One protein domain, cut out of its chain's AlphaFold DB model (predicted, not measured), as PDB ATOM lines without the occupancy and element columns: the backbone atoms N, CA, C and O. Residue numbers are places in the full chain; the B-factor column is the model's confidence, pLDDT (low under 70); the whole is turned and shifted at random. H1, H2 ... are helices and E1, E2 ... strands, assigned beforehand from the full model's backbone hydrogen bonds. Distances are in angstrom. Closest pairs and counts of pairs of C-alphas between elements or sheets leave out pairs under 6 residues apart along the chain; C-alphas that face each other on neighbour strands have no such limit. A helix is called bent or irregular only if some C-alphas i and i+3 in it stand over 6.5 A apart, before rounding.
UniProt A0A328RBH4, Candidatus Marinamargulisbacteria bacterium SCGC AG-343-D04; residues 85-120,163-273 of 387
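Overview. This is residues 85 to 120 and 163 to 273 of the 387 residues of a protein of Candidatus Marinamargulisbacteria bacterium SCGC AG-343-D04 (UniProt A0A328RBH4). Two strand hairpins, the long E1 and E2 and the short E3 and E4, join into one strongly twisted sheet and spread from it like a wide V. The turn of the long hairpin, residues 100 to 105, sticks out; H1, H2 and H3 form a loose group near the point of the V, with H4 on the side of H1, while H5 is beside the short hairpin and H6 follows the end of E4. The 147 printed residues hold six named helices and four named strands, in the order E1 E2 H1 H2 H3 H4 H5 E3 E4 H6; the sheet, E2 E1 E3 E4, is antiparallel and the class is mixed. The whole is compact, with a radius of gyration of the C-alphas of 17.0 A and spans of 58 by 40 by 31 A.

Arrangement. Begin with the hairpin of E1, residues 89 to 100, and E2, residues 105 to 116: N 92 is 2.8 A from O 113, within hydrogen-bond range. On its other side, E1 is the antiparallel neighbour of E3, residues 246 to 251, with N 93 and O 249 2.8 A apart. E3 forms a hairpin with E4, residues 258 to 263, where N 246 and O 261 are 2.9 A apart. H5, residues 231 to 242, only grazes the sheet, with residues 237 to 241. H1, residues 176 to 186, and H2, residues 190 to 199, only just touch, with 3 pairs of C-alphas within 8 A, the closest being Trp 178 and Phe 190 at 6.1 A. H1 also only just touches H4, residues 220 to 223, with 3 such pairs; the closest C-alphas, Phe 177 and Ile 222, are 6.2 A apart. H3, residues 202 to 207, is close to H1 but not clearly touching, with C-alphas 185 and 207 6.0 A apart, and only grazes the sheet. H6, residues 268 to 271, is apart from H5, but only just, at 8.2 A. Each O i to N i+4 pair is within hydrogen-bond range in H3, against 4 of 7 in H1, 4 of 6 in H2 and 6 of 8 in H5; H4 and H6 are too short for such a pair.

Along the chain. Find C-alpha 89 at (15.235, 92.621, 43.857); from there E1 runs 34.0 A, and E2 returns over 34.7 A. H5 is 17.5 A long, E4 17.4 A, H2 14.9 A, H1 14.7 A and E3 13.4 A. H6 ends at C-alpha 271, (6.482, 112.388, 65.053). H1 and H5 are irregular, but only just: C-alphas 181 and 184 are 6.7 A apart, and 232 and 235 are 6.8 A apart.

Size, cuts and confidence. The two C-alphas farthest apart, Phe 102 and Thr 273, are 58.9 A apart. Residues 121 to 162 are not printed; C-alphas 120 and 163 across this cut are 12.4 A apart. The link from H3 to H4 is long, with 12 residues. Mean pLDDT of the printed part is 91.1, and no printed residue is under 70.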
ATOM      1  N   ASP A  85      23.634 101.437  45.522       81.38
ATOM      2  CA  ASP A  85      24.923 100.734  45.419       81.38
ATOM      3  C   ASP A  85      24.726  99.309  44.869       81.38
ATOM      4  O   ASP A  85      25.487  98.878  44.010       81.38
ATOM      5  N   ASP A  86      23.661  98.637  45.324       79.19
ATOM      6  CA  ASP A  86      23.288  97.259  44.983       79.19
ATOM      7  C   ASP A  86      21.849  97.214  44.445       79.19
ATOM      8  O   ASP A  86      21.034  98.093  44.759       79.19
ATOM      9  N   ASP A  87      21.505  96.181  43.676       86.12
ATOM     10  CA  ASP A  87      20.151  95.950  43.188       86.12
ATOM     11  C   ASP A  87      19.210  95.501  44.321       86.12
ATOM     12  O   ASP A  87      19.487  94.628  45.145       86.12
ATOM     13  N   PHE A  88      18.006  96.068  44.341       89.25
ATOM     14  CA  PHE A  88      16.952  95.717  45.283       89.25
ATOM     15  C   PHE A  88      15.874  94.880  44.590       89.25
ATOM     16  O   PHE A  88      14.808  95.378  44.200       89.25
ATOM     17  N   PHE A  89      16.164  93.588  44.434       91.50
ATOM     18  CA  PHE A  89      15.235  92.621  43.857       91.50
ATOM     19  C   PHE A  89      14.143  92.198  44.841       91.50
ATOM     20  O   PHE A  89      14.402  91.828  45.985       91.50
ATOM     21  N   VAL A  90      12.896  92.204  44.370       94.19
ATOM     22  CA  VAL A  90      11.720  91.789  45.145       94.19
ATOM     23  C   VAL A  90      10.704  91.078  44.259       94.19
ATOM     24  O   VAL A  90      10.595  91.356  43.064       94.19
ATOM     25  N   TYR A  91       9.875  90.233  44.862       96.44
ATOM     26  CA  TYR A  91       8.643  89.771  44.233       96.44
ATOM     27  C   TYR A  91       7.478  90.691  44.605       96.44
ATOM     28  O   TYR A  91       7.106  90.805  45.773       96.44
ATOM     29  N   LYS A  92       6.850  91.325  43.612       97.06
ATOM     30  CA  LYS A  92       5.568  92.016  43.779       97.06
ATOM     31  C   LYS A  92       4.438  90.995  43.716       97.06
ATOM     32  O   LYS A  92       4.203  90.388  42.674       97.06
ATOM     33  N   ARG A  93       3.711  90.835  44.820       96.75
ATOM     34  CA  ARG A  93       2.501  90.015  44.877       96.75
ATOM     35  C   ARG A  93       1.340  90.746  44.201       96.75
ATOM     36  O   ARG A  93       1.054  91.900  44.524       96.75
ATOM     37  N   ILE A  94       0.676  90.076  43.263       95.75
ATOM     38  CA  ILE A  94      -0.481  90.591  42.526       95.75
ATOM     39  C   ILE A  94      -1.651  89.630  42.712       95.75
ATOM     40  O   ILE A  94      -1.535  88.438  42.439       95.75
ATOM     41  N   HIS A  95      -2.788  90.166  43.149       93.00
ATOM     42  CA  HIS A  95      -4.051  89.439  43.208       93.00
ATOM     43  C   HIS A  95      -4.827  89.674  41.912       93.00
ATOM     44  O   HIS A  95      -5.162  90.815  41.591       93.00
ATOM     45  N   LYS A  96      -5.137  88.605  41.179       90.75
ATOM     46  CA  LYS A  96      -5.971  88.660  39.975       90.75
ATOM     47  C   LYS A  96      -7.331  88.039  40.237       90.75
ATOM     48  O   LYS A  96      -7.447  87.026  40.924       90.75
ATOM     49  N   HIS A  97      -8.359  88.645  39.660       86.44
ATOM     50  CA  HIS A  97      -9.697  88.080  39.625       86.44
ATOM     51  C   HIS A  97      -9.933  87.481  38.242       86.44
ATOM     52  O   HIS A  97      -9.807  88.179  37.237       86.44
ATOM     53  N   VAL A  98     -10.243  86.192  38.201       83.94
ATOM     54  CA  VAL A  98     -10.583  85.470  36.977       83.94
ATOM     55  C   VAL A  98     -12.033  85.044  37.104       83.94
ATOM     56  O   VAL A  98     -12.374  84.274  38.001       83.94
ATOM     57  N   SER A  99     -12.882  85.561  36.224       84.62
ATOM     58  CA  SER A  99     -14.276  85.153  36.111       84.62
ATOM     59  C   SER A  99     -14.477  84.403  34.803       84.62
ATOM     60  O   SER A  99     -13.976  84.804  33.754       84.62
ATOM     61  N   ASP A 100     -15.201  83.293  34.876       85.94
ATOM     62  CA  ASP A 100     -15.596  82.523  33.706       85.94
ATOM     63  C   ASP A 100     -17.123  82.439  33.659       85.94
ATOM     64  O   ASP A 100     -17.774  81.925  34.577       85.94
ATOM     65  N   SER A 101     -17.697  82.996  32.594       82.81
ATOM     66  CA  SER A 101     -19.144  83.097  32.406       82.81
ATOM     67  C   SER A 101     -19.791  81.756  32.060       82.81
ATOM     68  O   SER A 101     -20.952  81.535  32.411       82.81
ATOM     69  N   PHE A 102     -19.051  80.844  31.426       84.50
ATOM     70  CA  PHE A 102     -19.535  79.516  31.059       84.50
ATOM     71  C   PHE A 102     -19.569  78.581  32.276       84.50
ATOM     72  O   PHE A 102     -20.577  77.933  32.548       84.50
ATOM     73  N   LEU A 103     -18.496  78.574  33.067       82.75
ATOM     74  CA  LEU A 103     -18.361  77.825  34.312       82.75
ATOM     75  C   LEU A 103     -19.106  78.481  35.480       82.75
ATOM     76  O   LEU A 103     -19.261  77.835  36.516       82.75
ATOM     77  N   LYS A 104     -19.553  79.739  35.331       82.19
ATOM     78  CA  LYS A 104     -20.173  80.568  36.384       82.19
ATOM     79  C   LYS A 104     -19.341  80.574  37.667       82.19
ATOM     80  O   LYS A 104     -19.866  80.424  38.771       82.19
ATOM     81  N   LYS A 105     -18.023  80.685  37.508       83.69
ATOM     82  CA  LYS A 105     -17.060  80.646  38.609       83.69
ATOM     83  C   LYS A 105     -16.234  81.914  38.623       83.69
ATOM     84  O   LYS A 105     -15.772  82.385  37.589       83.69
ATOM     85  N   GLU A 106     -15.998  82.397  39.829       85.19
ATOM     86  CA  GLU A 106     -15.030  83.439  40.119       85.19
ATOM     87  C   GLU A 106     -13.895  82.827  40.935       85.19
ATOM     88  O   GLU A 106     -14.129  82.137  41.931       85.19
ATOM     89  N   LYS A 107     -12.655  83.065  40.513       85.19
ATOM     90  CA  LYS A 107     -11.457  82.620  41.218       85.19
ATOM     91  C   LYS A 107     -10.523  83.802  41.436       85.19
ATOM     92  O   LYS A 107     -10.196  84.540  40.510       85.19
ATOM     93  N   LYS A 108     -10.055  83.959  42.673       87.19
ATOM     94  CA  LYS A 108      -8.916  84.824  42.986       87.19
ATOM     95  C   LYS A 108      -7.645  84.004  42.817       87.19
ATOM     96  O   LYS A 108      -7.569  82.909  43.359       87.19
ATOM     97  N   THR A 109      -6.696  84.529  42.060       91.50
ATOM     98  CA  THR A 109      -5.374  83.931  41.845       91.50
ATOM     99  C   THR A 109      -4.298  84.899  42.316       91.50
ATOM    100  O   THR A 109      -4.536  86.108  42.423       91.50
ATOM    101  N   VAL A 110      -3.131  84.366  42.650       95.00
ATOM    102  CA  VAL A 110      -1.992  85.108  43.177       95.00
ATOM    103  C   VAL A 110      -0.769  84.830  42.316       95.00
ATOM    104  O   VAL A 110      -0.400  83.685  42.066       95.00
ATOM    105  N   GLU A 111      -0.116  85.907  41.894       96.25
ATOM    106  CA  GLU A 111       1.118  85.854  41.118       96.25
ATOM    107  C   GLU A 111       2.225  86.641  41.819       96.25
ATOM    108  O   GLU A 111       1.960  87.673  42.443       96.25
ATOM    109  N   LEU A 112       3.470  86.189  41.677       96.31
ATOM    110  CA  LEU A 112       4.662  86.921  42.097       96.31
ATOM    111  C   LEU A 112       5.423  87.412  40.866       96.31
ATOM    112  O   LEU A 112       5.880  86.621  40.044       96.31
ATOM    113  N   HIS A 113       5.556  88.729  40.744       95.62
ATOM    114  CA  HIS A 113       6.231  89.388  39.628       95.62
ATOM    115  C   HIS A 113       7.589  89.899  40.092       95.62
ATOM    116  O   HIS A 113       7.643  90.711  41.015       95.62
ATOM    117  N   LEU A 114       8.679  89.439  39.476       94.25
ATOM    118  CA  LEU A 114      10.016  89.929  39.809       94.25
ATOM    119  C   LEU A 114      10.145  91.407  39.417       94.25
ATOM    120  O   LEU A 114       9.874  91.786  38.277       94.25
ATOM    121  N   GLN A 115      10.583  92.233  40.358       92.88
ATOM    122  CA  GLN A 115      10.889  93.641  40.145       92.88
ATOM    123  C   GLN A 115      12.291  93.943  40.666       92.88
ATOM    124  O   GLN A 115      12.709  93.391  41.679       92.88
ATOM    125  N   ASN A 116      12.990  94.841  39.976       90.25
ATOM    126  CA  ASN A 116      14.259  95.397  40.429       90.25
ATOM    127  C   ASN A 116      14.054  96.879  40.769       90.25
ATOM    128  O   ASN A 116      13.443  97.604  39.980       90.25
ATOM    129  N   ASN A 117      14.527  97.304  41.939       87.25
ATOM    130  CA  ASN A 117      14.506  98.688  42.407       87.25
ATOM    131  C   ASN A 117      13.128  99.377  42.320       87.25
ATOM    132  O   ASN A 117      13.041 100.542  41.919       87.25
ATOM    133  N   PRO A 118      12.011  98.717  42.705       86.00
ATOM    134  CA  PRO A 118      10.680  99.292  42.503       86.00
ATOM    135  C   PRO A 118      10.336 100.416  43.487       86.00
ATOM    136  O   PRO A 118       9.301 101.067  43.342       86.00
ATOM    137  N   ILE A 119      11.151 100.625  44.526       88.62
ATOM    138  CA  ILE A 119      10.894 101.599  45.584       88.62
ATOM    139  C   ILE A 119      12.177 102.355  45.907       88.62
ATOM    140  O   ILE A 119      13.207 101.752  46.172       88.62
ATOM    141  N   LYS A 120      12.064 103.682  46.008       92.81
ATOM    142  CA  LYS A 120      13.076 104.538  46.633       92.81
ATOM    143  C   LYS A 120      12.709 104.736  48.098       92.81
ATOM    144  O   LYS A 120      11.687 105.346  48.413       92.81
ATOM    145  N   THR A 163      11.370  97.862  55.600       96.44
ATOM    146  CA  THR A 163      12.105  96.829  56.333       96.44
ATOM    147  C   THR A 163      11.807  95.470  55.726       96.44
ATOM    148  O   THR A 163      10.708  95.227  55.219       96.44
ATOM    149  N   GLU A 164      12.782  94.581  55.820       94.50
ATOM    150  CA  GLU A 164      12.683  93.194  55.380       94.50
ATOM    151  C   GLU A 164      12.551  92.325  56.624       94.50
ATOM    152  O   GLU A 164      13.304  92.488  57.586       94.50
ATOM    153  N   LEU A 165      11.546  91.456  56.651       94.88
ATOM    154  CA  LEU A 165      11.352  90.520  57.744       94.88
ATOM    155  C   LEU A 165      11.724  89.136  57.238       94.88
ATOM    156  O   LEU A 165      11.174  88.696  56.232       94.88
ATOM    157  N   ARG A 166      12.620  88.458  57.964       92.94
ATOM    158  CA  ARG A 166      13.021  87.076  57.675       92.94
ATOM    159  C   ARG A 166      11.786  86.209  57.416       92.94
ATOM    160  O   ARG A 166      10.838  86.258  58.207       92.94
ATOM    161  N   GLY A 167      11.817  85.440  56.339       93.62
ATOM    162  CA  GLY A 167      10.825  84.440  55.967       93.62
ATOM    163  C   GLY A 167      10.963  83.137  56.753       93.62
ATOM    164  O   GLY A 167      11.844  82.962  57.600       93.62
ATOM    165  N   VAL A 168      10.052  82.200  56.509       92.31
ATOM    166  CA  VAL A 168      10.029  80.922  57.234       92.31
ATOM    167  C   VAL A 168      11.242  80.072  56.848       92.31
ATOM    168  O   VAL A 168      11.523  79.845  55.673       92.31
ATOM    169  N   SER A 169      11.961  79.598  57.860       90.19
ATOM    170  CA  SER A 169      13.055  78.631  57.752       90.19
ATOM    171  C   SER A 169      13.102  77.783  59.021       90.19
ATOM    172  O   SER A 169      12.560  78.193  60.050       90.19
ATOM    173  N   ASP A 170      13.694  76.597  58.937       86.00
ATOM    174  CA  ASP A 170      13.864  75.706  60.085       86.00
ATOM    175  C   ASP A 170      15.139  76.022  60.896       86.00
ATOM    176  O   ASP A 170      15.893  76.959  60.603       86.00
ATOM    177  N   GLU A 171      15.374  75.246  61.955       81.69
ATOM    178  CA  GLU A 171      16.529  75.399  62.849       81.69
ATOM    179  C   GLU A 171      17.867  75.055  62.178       81.69
ATOM    180  O   GLU A 171      18.910  75.568  62.586       81.69
ATOM    181  N   LEU A 172      17.831  74.234  61.124       82.62
ATOM    182  CA  LEU A 172      18.990  73.881  60.303       82.62
ATOM    183  C   LEU A 172      19.262  74.931  59.216       82.62
ATOM    184  O   LEU A 172      20.265  74.844  58.511       82.62
ATOM    185  N   GLY A 173      18.402  75.946  59.100       80.56
ATOM    186  CA  GLY A 173      18.526  77.013  58.121       80.56
ATOM    187  C   GLY A 173      17.953  76.666  56.751       80.56
ATOM    188  O   GLY A 173      18.234  77.389  55.799       80.56
ATOM    189  N   HIS A 174      17.143  75.616  56.617       88.00
ATOM    190  CA  HIS A 174      16.447  75.333  55.365       88.00
ATOM    191  C   HIS A 174      15.243  76.260  55.205       88.00
ATOM    192  O   HIS A 174      14.417  76.392  56.110       88.00
ATOM    193  N   SER A 175      15.129  76.899  54.041       93.31
ATOM    194  CA  SER A 175      13.958  77.690  53.667       93.31
ATOM    195  C   SER A 175      13.111  76.887  52.678       93.31
ATOM    196  O   SER A 175      13.556  76.673  51.548       93.31
ATOM    197  N   PRO A 176      11.875  76.484  53.038       93.75
ATOM    198  CA  PRO A 176      11.015  75.759  52.104       93.75
ATOM    199  C   PRO A 176      10.668  76.598  50.869       93.75
ATOM    200  O   PRO A 176      10.505  76.054  49.778       93.75
ATOM    201  N   PHE A 177      10.597  77.927  51.021       95.44
ATOM    202  CA  PHE A 177      10.439  78.837  49.890       95.44
ATOM    203  C   PHE A 177      11.645  78.746  48.952       95.44
ATOM    204  O   PHE A 177      11.458  78.525  47.758       95.44
ATOM    205  N   TRP A 178      12.870  78.849  49.483       94.44
ATOM    206  CA  TRP A 178      14.080  78.709  48.674       94.44
ATOM    207  C   TRP A 178      14.115  77.367  47.945       94.44
ATOM    208  O   TRP A 178      14.284  77.337  46.729       94.44
ATOM    209  N   ASP A 179      13.914  76.265  48.667       93.88
ATOM    210  CA  ASP A 179      14.035  74.917  48.112       93.88
ATOM    211  C   ASP A 179      13.028  74.644  46.992       93.88
ATOM    212  O   ASP A 179      13.360  73.961  46.022       93.88
ATOM    213  N   HIS A 180      11.810  75.183  47.103       94.00
ATOM    214  CA  HIS A 180      10.773  74.974  46.100       94.00
ATOM    215  C   HIS A 180      10.836  75.974  44.943       94.00
ATOM    216  O   HIS A 180      10.596  75.603  43.796       94.00
ATOM    217  N   VAL A 181      11.123  77.242  45.238       92.38
ATOM    218  CA  VAL A 181      10.979  78.338  44.274       92.38
ATOM    219  C   VAL A 181      12.314  78.705  43.642       92.38
ATOM    220  O   VAL A 181      12.390  78.841  42.428       92.38
ATOM    221  N   MET A 182      13.368  78.850  44.441       92.56
ATOM    222  CA  MET A 182      14.611  79.490  43.997       92.56
ATOM    223  C   MET A 182      15.696  78.485  43.624       92.56
ATOM    224  O   MET A 182      16.346  78.630  42.590       92.56
ATOM    225  N   LYS A 183      15.865  77.425  44.417       92.31
ATOM    226  CA  LYS A 183      16.854  76.366  44.196       92.31
ATOM    227  C   LYS A 183      16.815  75.764  42.783       92.31
ATOM    228  O   LYS A 183      17.901  75.531  42.256       92.31
ATOM    229  N   PRO A 184      15.656  75.574  42.115       91.88
ATOM    230  CA  PRO A 184      15.628  75.127  40.720       91.88
ATOM    231  C   PRO A 184      16.367  76.046  39.732       91.88
ATOM    232  O   PRO A 184      16.814  75.569  38.693       91.88
ATOM    233  N   PHE A 185      16.511  77.341  40.039       89.81
ATOM    234  CA  PHE A 185      17.212  78.311  39.188       89.81
ATOM    235  C   PHE A 185      18.711  78.417  39.491       89.81
ATOM    236  O   PHE A 185      19.491  78.703  38.586       89.81
ATOM    237  N   PHE A 186      19.119  78.205  40.746       88.44
ATOM    238  CA  PHE A 186      20.504  78.431  41.184       88.44
ATOM    239  C   PHE A 186      21.292  77.150  41.466       88.44
ATOM    240  O   PHE A 186      22.517  77.176  41.449       88.44
ATOM    241  N   ASN A 187      20.605  76.038  41.737       89.81
ATOM    242  CA  ASN A 187      21.191  74.750  42.117       89.81
ATOM    243  C   ASN A 187      22.181  74.820  43.303       89.81
ATOM    244  O   ASN A 187      23.134  74.047  43.371       89.81
ATOM    245  N   VAL A 188      21.938  75.734  44.249       91.06
ATOM    246  CA  VAL A 188      22.689  75.880  45.510       91.06
ATOM    247  C   VAL A 188      21.738  75.891  46.708       91.06
ATOM    248  O   VAL A 188      20.532  76.141  46.574       91.06
ATOM    249  N   SER A 189      22.259  75.596  47.896       90.00
ATOM    250  CA  SER A 189      21.504  75.690  49.148       90.00
ATOM    251  C   SER A 189      21.166  77.141  49.506       90.00
ATOM    252  O   SER A 189      21.806  78.087  49.047       90.00
ATOM    253  N   PHE A 190      20.165  77.324  50.371       89.25
ATOM    254  CA  PHE A 190      19.780  78.648  50.870       89.25
ATOM    255  C   PHE A 190      20.940  79.358  51.583       89.25
ATOM    256  O   PHE A 190      21.130  80.562  51.429       89.25
ATOM    257  N   TYR A 191      21.741  78.601  52.338       85.50
ATOM    258  CA  TYR A 191      22.915  79.129  53.023       85.50
ATOM    259  C   TYR A 191      23.974  79.627  52.033       85.50
ATOM    260  O   TYR A 191      24.409  80.771  52.143       85.50
ATOM    261  N   GLU A 192      24.341  78.805  51.044       87.25
ATOM    262  CA  GLU A 192      25.310  79.184  50.004       87.25
ATOM    263  C   GLU A 192      24.842  80.418  49.232       87.25
ATOM    264  O   GLU A 192      25.613  81.357  49.056       87.25
ATOM    265  N   ALA A 193      23.562  80.471  48.854       87.69
ATOM    266  CA  ALA A 193      22.989  81.639  48.195       87.69
ATOM    267  C   ALA A 193      23.052  82.900  49.066       87.69
ATOM    268  O   ALA A 193      23.359  83.980  48.568       87.69
ATOM    269  N   GLY A 194      22.801  82.763  50.370       84.94
ATOM    270  CA  GLY A 194      22.942  83.853  51.329       84.94
ATOM    271  C   GLY A 194      24.385  84.345  51.474       84.94
ATOM    272  O   GLY A 194      24.586  85.539  51.676       84.94
ATOM    273  N   VAL A 195      25.382  83.461  51.360       83.00
ATOM    274  CA  VAL A 195      26.811  83.829  51.330       83.00
ATOM    275  C   VAL A 195      27.156  84.537  50.020       83.00
ATOM    276  O   VAL A 195      27.746  85.610  50.049       83.00
ATOM    277  N   MET A 196      26.722  84.004  48.875       84.75
ATOM    278  CA  MET A 196      26.944  84.626  47.563       84.75
ATOM    279  C   MET A 196      26.361  86.043  47.494       84.75
ATOM    280  O   MET A 196      27.033  86.964  47.035       84.75
ATOM    281  N   ALA A 197      25.146  86.229  48.019       81.12
ATOM    282  CA  ALA A 197      24.455  87.516  48.055       81.12
ATOM    283  C   ALA A 197      25.149  88.580  48.925       81.12
ATOM    284  O   ALA A 197      24.830  89.756  48.791       81.12
ATOM    285  N   GLN A 198      26.085  88.199  49.804       76.94
ATOM    286  CA  GLN A 198      26.911  89.161  50.551       76.94
ATOM    287  C   GLN A 198      28.054  89.725  49.702       76.94
ATOM    288  O   GLN A 198      28.572  90.791  50.014       76.94
ATOM    289  N   THR A 199      28.463  89.017  48.647       75.62
ATOM    290  CA  THR A 199      29.548  89.439  47.751       75.62
ATOM    291  C   THR A 199      29.019  90.098  46.481       75.62
ATOM    292  O   THR A 199      29.622  91.042  45.984       75.62
ATOM    293  N   SER A 200      27.924  89.581  45.919       75.81
ATOM    294  CA  SER A 200      27.317  90.114  44.701       75.81
ATOM    295  C   SER A 200      25.887  89.608  44.547       75.81
ATOM    296  O   SER A 200      25.614  88.425  44.724       75.81
ATOM    297  N   ASP A 201      24.993  90.469  44.079       73.62
ATOM    298  CA  ASP A 201      23.597  90.176  43.737       73.62
ATOM    299  C   ASP A 201      23.356  89.997  42.224       73.62
ATOM    300  O   ASP A 201      22.284  89.560  41.811       73.62
ATOM    301  N   THR A 202      24.366  90.252  41.385       75.38
ATOM    302  CA  THR A 202      24.272  90.163  39.912       75.38
ATOM    303  C   THR A 202      23.724  88.825  39.400       75.38
ATOM    304  O   THR A 202      22.992  88.787  38.407       75.38
ATOM    305  N   PHE A 203      24.012  87.729  40.110       77.44
ATOM    306  CA  PHE A 203      23.542  86.386  39.770       77.44
ATOM    307  C   PHE A 203      22.005  86.273  39.792       77.44
ATOM    308  O   PHE A 203      21.419  85.498  39.035       77.44
ATOM    309  N   ILE A 204      21.331  87.082  40.610       78.12
ATOM    310  CA  ILE A 204      19.871  87.113  40.740       78.12
ATOM    311  C   ILE A 204      19.243  87.585  39.425       78.12
ATOM    312  O   ILE A 204      18.332  86.942  38.897       78.12
ATOM    313  N   GLY A 205      19.768  88.677  38.863       75.62
ATOM    314  CA  GLY A 205      19.277  89.259  37.615       75.62
ATOM    315  C   GLY A 205      19.502  88.371  36.389       75.62
ATOM    316  O   GLY A 205      18.712  88.434  35.444       75.62
ATOM    317  N   SER A 206      20.548  87.536  36.397       78.69
ATOM    318  CA  SER A 206      20.864  86.621  35.294       78.69
ATOM    319  C   SER A 206      20.123  85.285  35.356       78.69
ATOM    320  O   SER A 206      19.869  84.694  34.309       78.69
ATOM    321  N   CYS A 207      19.793  84.790  36.553       82.81
ATOM    322  CA  CYS A 207      19.281  83.427  36.728       82.81
ATOM    323  C   CYS A 207      17.756  83.343  36.870       82.81
ATOM    324  O   CYS A 207      17.183  82.311  36.522       82.81
ATOM    325  N   ILE A 208      17.078  84.389  37.361       84.69
ATOM    326  CA  ILE A 208      15.625  84.342  37.585       84.69
ATOM    327  C   ILE A 208      14.870  84.787  36.320       84.69
ATOM    328  O   ILE A 208      15.019  85.934  35.883       84.69
ATOM    329  N   PRO A 209      13.995  83.942  35.739       82.75
ATOM    330  CA  PRO A 209      13.152  84.348  34.620       82.75
ATOM    331  C   PRO A 209      12.216  85.502  35.000       82.75
ATOM    332  O   PRO A 209      11.628  85.521  36.078       82.75
ATOM    333  N   ARG A 210      11.968  86.427  34.065       85.50
ATOM    334  CA  ARG A 210      11.006  87.536  34.254       85.50
ATOM    335  C   ARG A 210       9.534  87.115  34.112       85.50
ATOM    336  O   ARG A 210       8.658  87.966  33.983       85.50
ATOM    337  N   ILE A 211       9.262  85.812  34.101       89.94
ATOM    338  CA  ILE A 211       7.909  85.260  34.004       89.94
ATOM    339  C   ILE A 211       7.298  85.243  35.413       89.94
ATOM    340  O   ILE A 211       7.987  84.855  36.356       89.94
ATOM    341  N   PRO A 212       6.025  85.646  35.588       93.00
ATOM    342  CA  PRO A 212       5.378  85.596  36.892       93.00
ATOM    343  C   PRO A 212       5.317  84.177  37.459       93.00
ATOM    344  O   PRO A 212       4.964  83.232  36.751       93.00
ATOM    345  N   LEU A 213       5.589  84.036  38.756       93.69
ATOM    346  CA  LEU A 213       5.373  82.776  39.463       93.69
ATOM    347  C   LEU A 213       3.903  82.677  39.869       93.69
ATOM    348  O   LEU A 213       3.397  83.530  40.601       93.69
ATOM    349  N   LEU A 214       3.220  81.630  39.409       94.25
ATOM    350  CA  LEU A 214       1.841  81.342  39.794       94.25
ATOM    351  C   LEU A 214       1.841  80.661  41.168       94.25
ATOM    352  O   LEU A 214       2.301  79.530  41.300       94.25
ATOM    353  N   VAL A 215       1.331  81.336  42.199       94.88
ATOM    354  CA  VAL A 215       1.336  80.792  43.568       94.88
ATOM    355  C   VAL A 215       0.322  79.658  43.704       94.88
ATOM    356  O   VAL A 215       0.616  78.645  44.327       94.88
ATOM    357  N   ASP A 216      -0.843  79.774  43.062       90.75
ATOM    358  CA  ASP A 216      -1.941  78.802  43.172       90.75
ATOM    359  C   ASP A 216      -1.593  77.372  42.726       90.75
ATOM    360  O   ASP A 216      -2.306  76.437  43.093       90.75
ATOM    361  N   ILE A 217      -0.550  77.194  41.906       92.88
ATOM    362  CA  ILE A 217      -0.112  75.873  41.420       92.88
ATOM    363  C   ILE A 217       0.987  75.254  42.290       92.88
ATOM    364  O   ILE A 217       1.325  74.087  42.105       92.88
ATOM    365  N   MET A 218       1.555  76.024  43.222       94.62
ATOM    366  CA  MET A 218       2.556  75.521  44.159       94.62
ATOM    367  C   MET A 218       1.896  74.584  45.181       94.62
ATOM    368  O   MET A 218       0.694  74.696  45.438       94.62
ATOM    369  N   PRO A 219       2.647  73.683  45.831       95.38
ATOM    370  CA  PRO A 219       2.139  72.925  46.966       95.38
ATOM    371  C   PRO A 219       1.583  73.853  48.053       95.38
ATOM    372  O   PRO A 219       2.182  74.881  48.362       95.38
ATOM    373  N   THR A 220       0.468  73.471  48.682       93.50
ATOM    374  CA  THR A 220      -0.226  74.300  49.687       93.50
ATOM    375  C   THR A 220       0.698  74.777  50.810       93.50
ATOM    376  O   THR A 220       0.662  75.945  51.177       93.50
ATOM    377  N   HIS A 221       1.609  73.917  51.277       89.69
ATOM    378  CA  HIS A 221       2.567  74.275  52.326       89.69
ATOM    379  C   HIS A 221       3.549  75.391  51.918       89.69
ATOM    380  O   HIS A 221       4.067  76.081  52.789       89.69
ATOM    381  N   ILE A 222       3.799  75.590  50.617       94.56
ATOM    382  CA  ILE A 222       4.593  76.712  50.094       94.56
ATOM    383  C   ILE A 222       3.733  77.972  50.000       94.56
ATOM    384  O   ILE A 222       4.168  79.049  50.402       94.56
ATOM    385  N   GLN A 223       2.487  77.839  49.534       94.81
ATOM    386  CA  GLN A 223       1.539  78.957  49.487       94.81
ATOM    387  C   GLN A 223       1.340  79.584  50.876       94.81
ATOM    388  O   GLN A 223       1.334  80.807  51.010       94.81
ATOM    389  N   ASP A 224       1.241  78.747  51.912       93.50
ATOM    390  CA  ASP A 224       0.967  79.172  53.285       93.50
ATOM    391  C   ASP A 224       2.105  79.978  53.930       93.50
ATOM    392  O   ASP A 224       1.840  80.775  54.836       93.50
ATOM    393  N   ILE A 225       3.353  79.798  53.477       94.81
ATOM    394  CA  ILE A 225       4.532  80.480  54.037       94.81
ATOM    395  C   ILE A 225       4.920  81.758  53.285       94.81
ATOM    396  O   ILE A 225       5.626  82.596  53.848       94.81
ATOM    397  N   ILE A 226       4.451  81.952  52.048       96.38
ATOM    398  CA  ILE A 226       4.760  83.153  51.262       96.38
ATOM    399  C   ILE A 226       4.208  84.399  51.969       96.38
ATOM    400  O   ILE A 226       3.011  84.535  52.237       96.38
ATOM    401  N   GLY A 227       5.096  85.346  52.265       95.88
ATOM    402  CA  GLY A 227       4.786  86.559  53.016       95.88
ATOM    403  C   GLY A 227       4.546  86.327  54.507       95.88
ATOM    404  O   GLY A 227       3.946  87.185  55.162       95.88
ATOM    405  N   LYS A 228       4.983  85.190  55.063       96.12
ATOM    406  CA  LYS A 228       4.967  84.942  56.507       96.12
ATOM    407  C   LYS A 228       6.307  85.283  57.138       96.12
ATOM    408  O   LYS A 228       7.368  84.909  56.654       96.12
ATOM    409  N   THR A 229       6.226  85.979  58.263       95.00
ATOM    410  CA  THR A 229       7.380  86.352  59.078       95.00
ATOM    411  C   THR A 229       7.859  85.167  59.911       95.00
ATOM    412  O   THR A 229       7.050  84.482  60.540       95.00
ATOM    413  N   HIS A 230       9.175  84.987  59.991       93.69
ATOM    414  CA  HIS A 230       9.826  84.023  60.864       93.69
ATOM    415  C   HIS A 230       9.398  84.228  62.327       93.69
ATOM    416  O   HIS A 230       9.303  85.374  62.781       93.69
ATOM    417  N   PRO A 231       9.217  83.165  63.126       89.69
ATOM    418  CA  PRO A 231       8.684  83.278  64.490       89.69
ATOM    419  C   PRO A 231       9.517  84.176  65.403       89.69
ATOM    420  O   PRO A 231       8.977  85.041  66.092       89.69
ATOM    421  N   TYR A 232      10.844  84.056  65.332       87.88
ATOM    422  CA  TYR A 232      11.759  84.925  66.080       87.88
ATOM    423  C   TYR A 232      11.784  86.382  65.603       87.88
ATOM    424  O   TYR A 232      12.268  87.250  66.325       87.88
ATOM    425  N   THR A 233      11.211  86.673  64.436       91.62
ATOM    426  CA  THR A 233      11.105  88.027  63.876       91.62
ATOM    427  C   THR A 233       9.745  88.673  64.182       91.62
ATOM    428  O   THR A 233       9.610  89.896  64.116       91.62
ATOM    429  N   ILE A 234       8.739  87.897  64.616       93.69
ATOM    430  CA  ILE A 234       7.409  88.411  65.000       93.69
ATOM    431  C   ILE A 234       7.481  89.532  66.059       93.69
ATOM    432  O   ILE A 234       6.762  90.523  65.897       93.69
ATOM    433  N   PRO A 235       8.313  89.458  67.121       92.19
ATOM    434  CA  PRO A 235       8.415  90.549  68.093       92.19
ATOM    435  C   PRO A 235       8.880  91.873  67.467       92.19
ATOM    436  O   PRO A 235       8.293  92.922  67.741       92.19
ATOM    437  N   ALA A 236       9.876  91.828  66.577       93.12
ATOM    438  CA  ALA A 236      10.365  93.003  65.854       93.12
ATOM    439  C   ALA A 236       9.291  93.581  64.919       93.12
ATOM    440  O   ALA A 236       9.043  94.788  64.933       93.12
ATOM    441  N   MET A 237       8.580  92.716  64.185       96.69
ATOM    442  CA  MET A 237       7.440  93.106  63.347       96.69
ATOM    443  C   MET A 237       6.370  93.849  64.161       96.69
ATOM    444  O   MET A 237       5.930  94.927  63.764       96.69
ATOM    445  N   LYS A 238       5.984  93.323  65.331       96.44
ATOM    446  CA  LYS A 238       4.980  93.954  66.207       96.44
ATOM    447  C   LYS A 238       5.423  95.328  66.715       96.44
ATOM    448  O   LYS A 238       4.591  96.231  66.826       96.44
ATOM    449  N   ILE A 239       6.716  95.517  67.001       96.25
ATOM    450  CA  ILE A 239       7.257  96.835  67.364       96.25
ATOM    451  C   ILE A 239       7.037  97.820  66.212       96.25
ATOM    452  O   ILE A 239       6.460  98.882  66.438       96.25
ATOM    453  N   LEU A 240       7.409  97.464  64.984       97.88
ATOM    454  CA  LEU A 240       7.248  98.344  63.824       97.88
ATOM    455  C   LEU A 240       5.770  98.620  63.499       97.88
ATOM    456  O   LEU A 240       5.400  99.774  63.282       97.88
ATOM    457  N   GLN A 241       4.897  97.611  63.579       97.62
ATOM    458  CA  GLN A 241       3.442  97.797  63.460       97.62
ATOM    459  C   GLN A 241       2.913  98.804  64.487       97.62
ATOM    460  O   GLN A 241       2.143  99.706  64.153       97.62
ATOM    461  N   SER A 242       3.374  98.712  65.741       96.38
ATOM    462  CA  SER A 242       2.971  99.655  66.791       96.38
ATOM    463  C   SER A 242       3.359 101.104  66.468       96.38
ATOM    464  O   SER A 242       2.664 102.030  66.895       96.38
ATOM    465  N   GLU A 243       4.403 101.297  65.657       97.56
ATOM    466  CA  GLU A 243       4.913 102.592  65.201       97.56
ATOM    467  C   GLU A 243       4.313 103.082  63.875       97.56
ATOM    468  O   GLU A 243       4.596 104.212  63.475       97.56
ATOM    469  N   GLY A 244       3.431 102.296  63.248       97.25
ATOM    470  CA  GLY A 244       2.721 102.668  62.019       97.25
ATOM    471  C   GLY A 244       3.307 102.090  60.730       97.25
ATOM    472  O   GLY A 244       2.967 102.579  59.660       97.25
ATOM    473  N   PHE A 245       4.177 101.080  60.810       98.38
ATOM    474  CA  PHE A 245       4.568 100.310  59.630       98.38
ATOM    475  C   PHE A 245       3.452  99.352  59.217       98.38
ATOM    476  O   PHE A 245       2.855  98.672  60.055       98.38
ATOM    477  N   GLU A 246       3.233  99.248  57.913       98.12
ATOM    478  CA  GLU A 246       2.221  98.388  57.309       98.12
ATOM    479  C   GLU A 246       2.878  97.339  56.417       98.12
ATOM    480  O   GLU A 246       3.921  97.586  55.811       98.12
ATOM    481  N   MET A 247       2.272  96.155  56.345       97.50
ATOM    482  CA  MET A 247       2.699  95.111  55.415       97.50
ATOM    483  C   MET A 247       2.381  95.562  53.991       97.50
ATOM    484  O   MET A 247       1.282  96.047  53.729       97.50
ATOM    485  N   ILE A 248       3.321  95.368  53.073       97.31
ATOM    486  CA  ILE A 248       3.125  95.670  51.654       97.31
ATOM    487  C   ILE A 248       3.223  94.391  50.826       97.31
ATOM    488  O   ILE A 248       3.812  93.403  51.255       97.31
ATOM    489  N   ASP A 249       2.685  94.414  49.609       96.62
ATOM    490  CA  ASP A 249       2.740  93.281  48.674       96.62
ATOM    491  C   ASP A 249       4.126  93.081  48.033       96.62
ATOM    492  O   ASP A 249       4.222  92.732  46.862       96.62
ATOM    493  N   LEU A 250       5.202  93.346  48.774       97.38
ATOM    494  CA  LEU A 250       6.562  93.002  48.378       97.38
ATOM    495  C   LEU A 250       7.058  91.846  49.234       97.38
ATOM    496  O   LEU A 250       6.992  91.899  50.464       97.38
ATOM    497  N   ILE A 251       7.561  90.829  48.553       96.88
ATOM    498  CA  ILE A 251       8.042  89.576  49.112       96.88
ATOM    499  C   ILE A 251       9.533  89.453  48.809       96.88
ATOM    500  O   ILE A 251      10.002  89.863  47.742       96.88
ATOM    501  N   ASP A 252      10.275  88.934  49.775       94.56
ATOM    502  CA  ASP A 252      11.682  88.616  49.625       94.56
ATOM    503  C   ASP A 252      11.906  87.500  48.602       94.56
ATOM    504  O   ASP A 252      11.165  86.518  48.564       94.56
ATOM    505  N   ILE A 253      12.919  87.668  47.757       92.75
ATOM    506  CA  ILE A 253      13.229  86.706  46.698       92.75
ATOM    507  C   ILE A 253      13.979  85.477  47.212       92.75
ATOM    508  O   ILE A 253      13.996  84.478  46.510       92.75
ATOM    509  N   PHE A 254      14.590  85.522  48.399       90.44
ATOM    510  CA  PHE A 254      15.353  84.403  48.942       90.44
ATOM    511  C   PHE A 254      14.486  83.511  49.823       90.44
ATOM    512  O   PHE A 254      14.429  82.305  49.607       90.44
ATOM    513  N   ASP A 255      13.809  84.085  50.817       92.81
ATOM    514  CA  ASP A 255      13.118  83.303  51.854       92.81
ATOM    515  C   ASP A 255      11.592  83.459  51.860       92.81
ATOM    516  O   ASP A 255      10.907  82.889  52.715       92.81
ATOM    517  N   GLY A 256      11.041  84.222  50.910       95.44
ATOM    518  CA  GLY A 256       9.608  84.487  50.830       95.44
ATOM    519  C   GLY A 256       9.092  85.375  51.966       95.44
ATOM    520  O   GLY A 256       7.879  85.473  52.166       95.44
ATOM    521  N   GLY A 257       9.984  86.010  52.725       96.31
ATOM    522  CA  GLY A 257       9.666  86.882  53.840       96.31
ATOM    523  C   GLY A 257       8.923  88.152  53.414       96.31
ATOM    524  O   GLY A 257       9.104  88.662  52.305       96.31
ATOM    525  N   PRO A 258       8.039  88.690  54.265       97.19
ATOM    526  CA  PRO A 258       7.303  89.900  53.946       97.19
ATOM    527  C   PRO A 258       8.146  91.158  54.155       97.19
ATOM    528  O   PRO A 258       9.073  91.203  54.968       97.19
ATOM    529  N   LYS A 259       7.749  92.239  53.483       97.56
ATOM    530  CA  LYS A 259       8.298  93.575  53.719       97.56
ATOM    531  C   LYS A 259       7.246  94.486  54.348       97.56
ATOM    532  O   LYS A 259       6.048  94.365  54.079       97.56
ATOM    533  N   MET A 260       7.698  95.415  55.187       98.12
ATOM    534  CA  MET A 260       6.850  96.472  55.745       98.12
ATOM    535  C   MET A 260       7.342  97.846  55.326       98.12
ATOM    536  O   MET A 260       8.542  98.039  55.147       98.12
ATOM    537  N   ARG A 261       6.435  98.819  55.235       98.31
ATOM    538  CA  ARG A 261       6.772 100.202  54.890       98.31
ATOM    539  C   ARG A 261       5.969 101.207  55.710       98.31
ATOM    540  O   ARG A 261       4.843 100.933  56.109       98.31
ATOM    541  N   ALA A 262       6.555 102.377  55.931       98.50
ATOM    542  CA  ALA A 262       5.881 103.559  56.462       98.50
ATOM    543  C   ALA A 262       6.393 104.821  55.758       98.50
ATOM    544  O   ALA A 262       7.546 104.862  55.323       98.50
ATOM    545  N   LEU A 263       5.562 105.863  55.680       98.56
ATOM    546  CA  LEU A 263       6.047 107.212  55.375       98.56
ATOM    547  C   LEU A 263       6.813 107.737  56.591       98.56
ATOM    548  O   LEU A 263       6.286 107.692  57.703       98.56
ATOM    549  N   THR A 264       8.034 108.227  56.390       98.56
ATOM    550  CA  THR A 264       8.980 108.578  57.459       98.56
ATOM    551  C   THR A 264       8.368 109.561  58.451       98.56
ATOM    552  O   THR A 264       8.376 109.317  59.656       98.56
ATOM    553  N   ASP A 265       7.722 110.610  57.941       98.12
ATOM    554  CA  ASP A 265       7.090 111.650  58.758       98.12
ATOM    555  C   ASP A 265       5.772 111.203  59.407       98.12
ATOM    556  O   ASP A 265       5.216 111.909  60.246       98.12
ATOM    557  N   HIS A 266       5.250 110.025  59.053       97.81
ATOM    558  CA  HIS A 266       4.066 109.433  59.681       97.81
ATOM    559  C   HIS A 266       4.414 108.425  60.781       97.81
ATOM    560  O   HIS A 266       3.541 108.091  61.590       97.81
ATOM    561  N   ILE A 267       5.671 107.983  60.862       98.50
ATOM    562  CA  ILE A 267       6.136 107.057  61.896       98.50
ATOM    563  C   ILE A 267       5.946 107.702  63.267       98.50
ATOM    564  O   ILE A 267       6.426 108.806  63.540       98.50
ATOM    565  N   LYS A 268       5.254 107.001  64.170       97.94
ATOM    566  CA  LYS A 268       4.867 107.566  65.469       97.94
ATOM    567  C   LYS A 268       6.075 107.956  66.318       97.94
ATOM    568  O   LYS A 268       5.962 108.912  67.079       97.94
ATOM    569  N   ALA A 269       7.185 107.219  66.250       97.81
ATOM    570  CA  ALA A 269       8.423 107.547  66.961       97.81
ATOM    571  C   ALA A 269       9.050 108.846  66.437       97.81
ATOM    572  O   ALA A 269       9.375 109.721  67.234       97.81
ATOM    573  N   VAL A 270       9.120 109.004  65.109       98.06
ATOM    574  CA  VAL A 270       9.621 110.225  64.459       98.06
ATOM    575  C   VAL A 270       8.759 111.421  64.864       98.06
ATOM    576  O   VAL A 270       9.265 112.386  65.423       98.06
ATOM    577  N   ARG A 271       7.432 111.311  64.720       97.00
ATOM    578  CA  ARG A 271       6.482 112.388  65.053       97.00
ATOM    579  C   ARG A 271       6.467 112.811  66.516       97.00
ATOM    580  O   ARG A 271       6.122 113.951  66.806       97.00
ATOM    581  N   ARG A 272       6.722 111.880  67.441       95.44
ATOM    582  CA  ARG A 272       6.682 112.159  68.887       95.44
ATOM    583  C   ARG A 272       8.048 112.520  69.466       95.44
ATOM    584  O   ARG A 272       8.142 112.658  70.683       95.44
ATOM    585  N   THR A 273       9.080 112.612  68.630       96.25
ATOM    586  CA  THR A 273      10.388 113.105  69.056       96.25
ATOM    587  C   THR A 273      10.278 114.597  69.331       96.25
ATOM    588  O   THR A 273       9.832 115.362  68.481       96.25
TER     589      THR A 273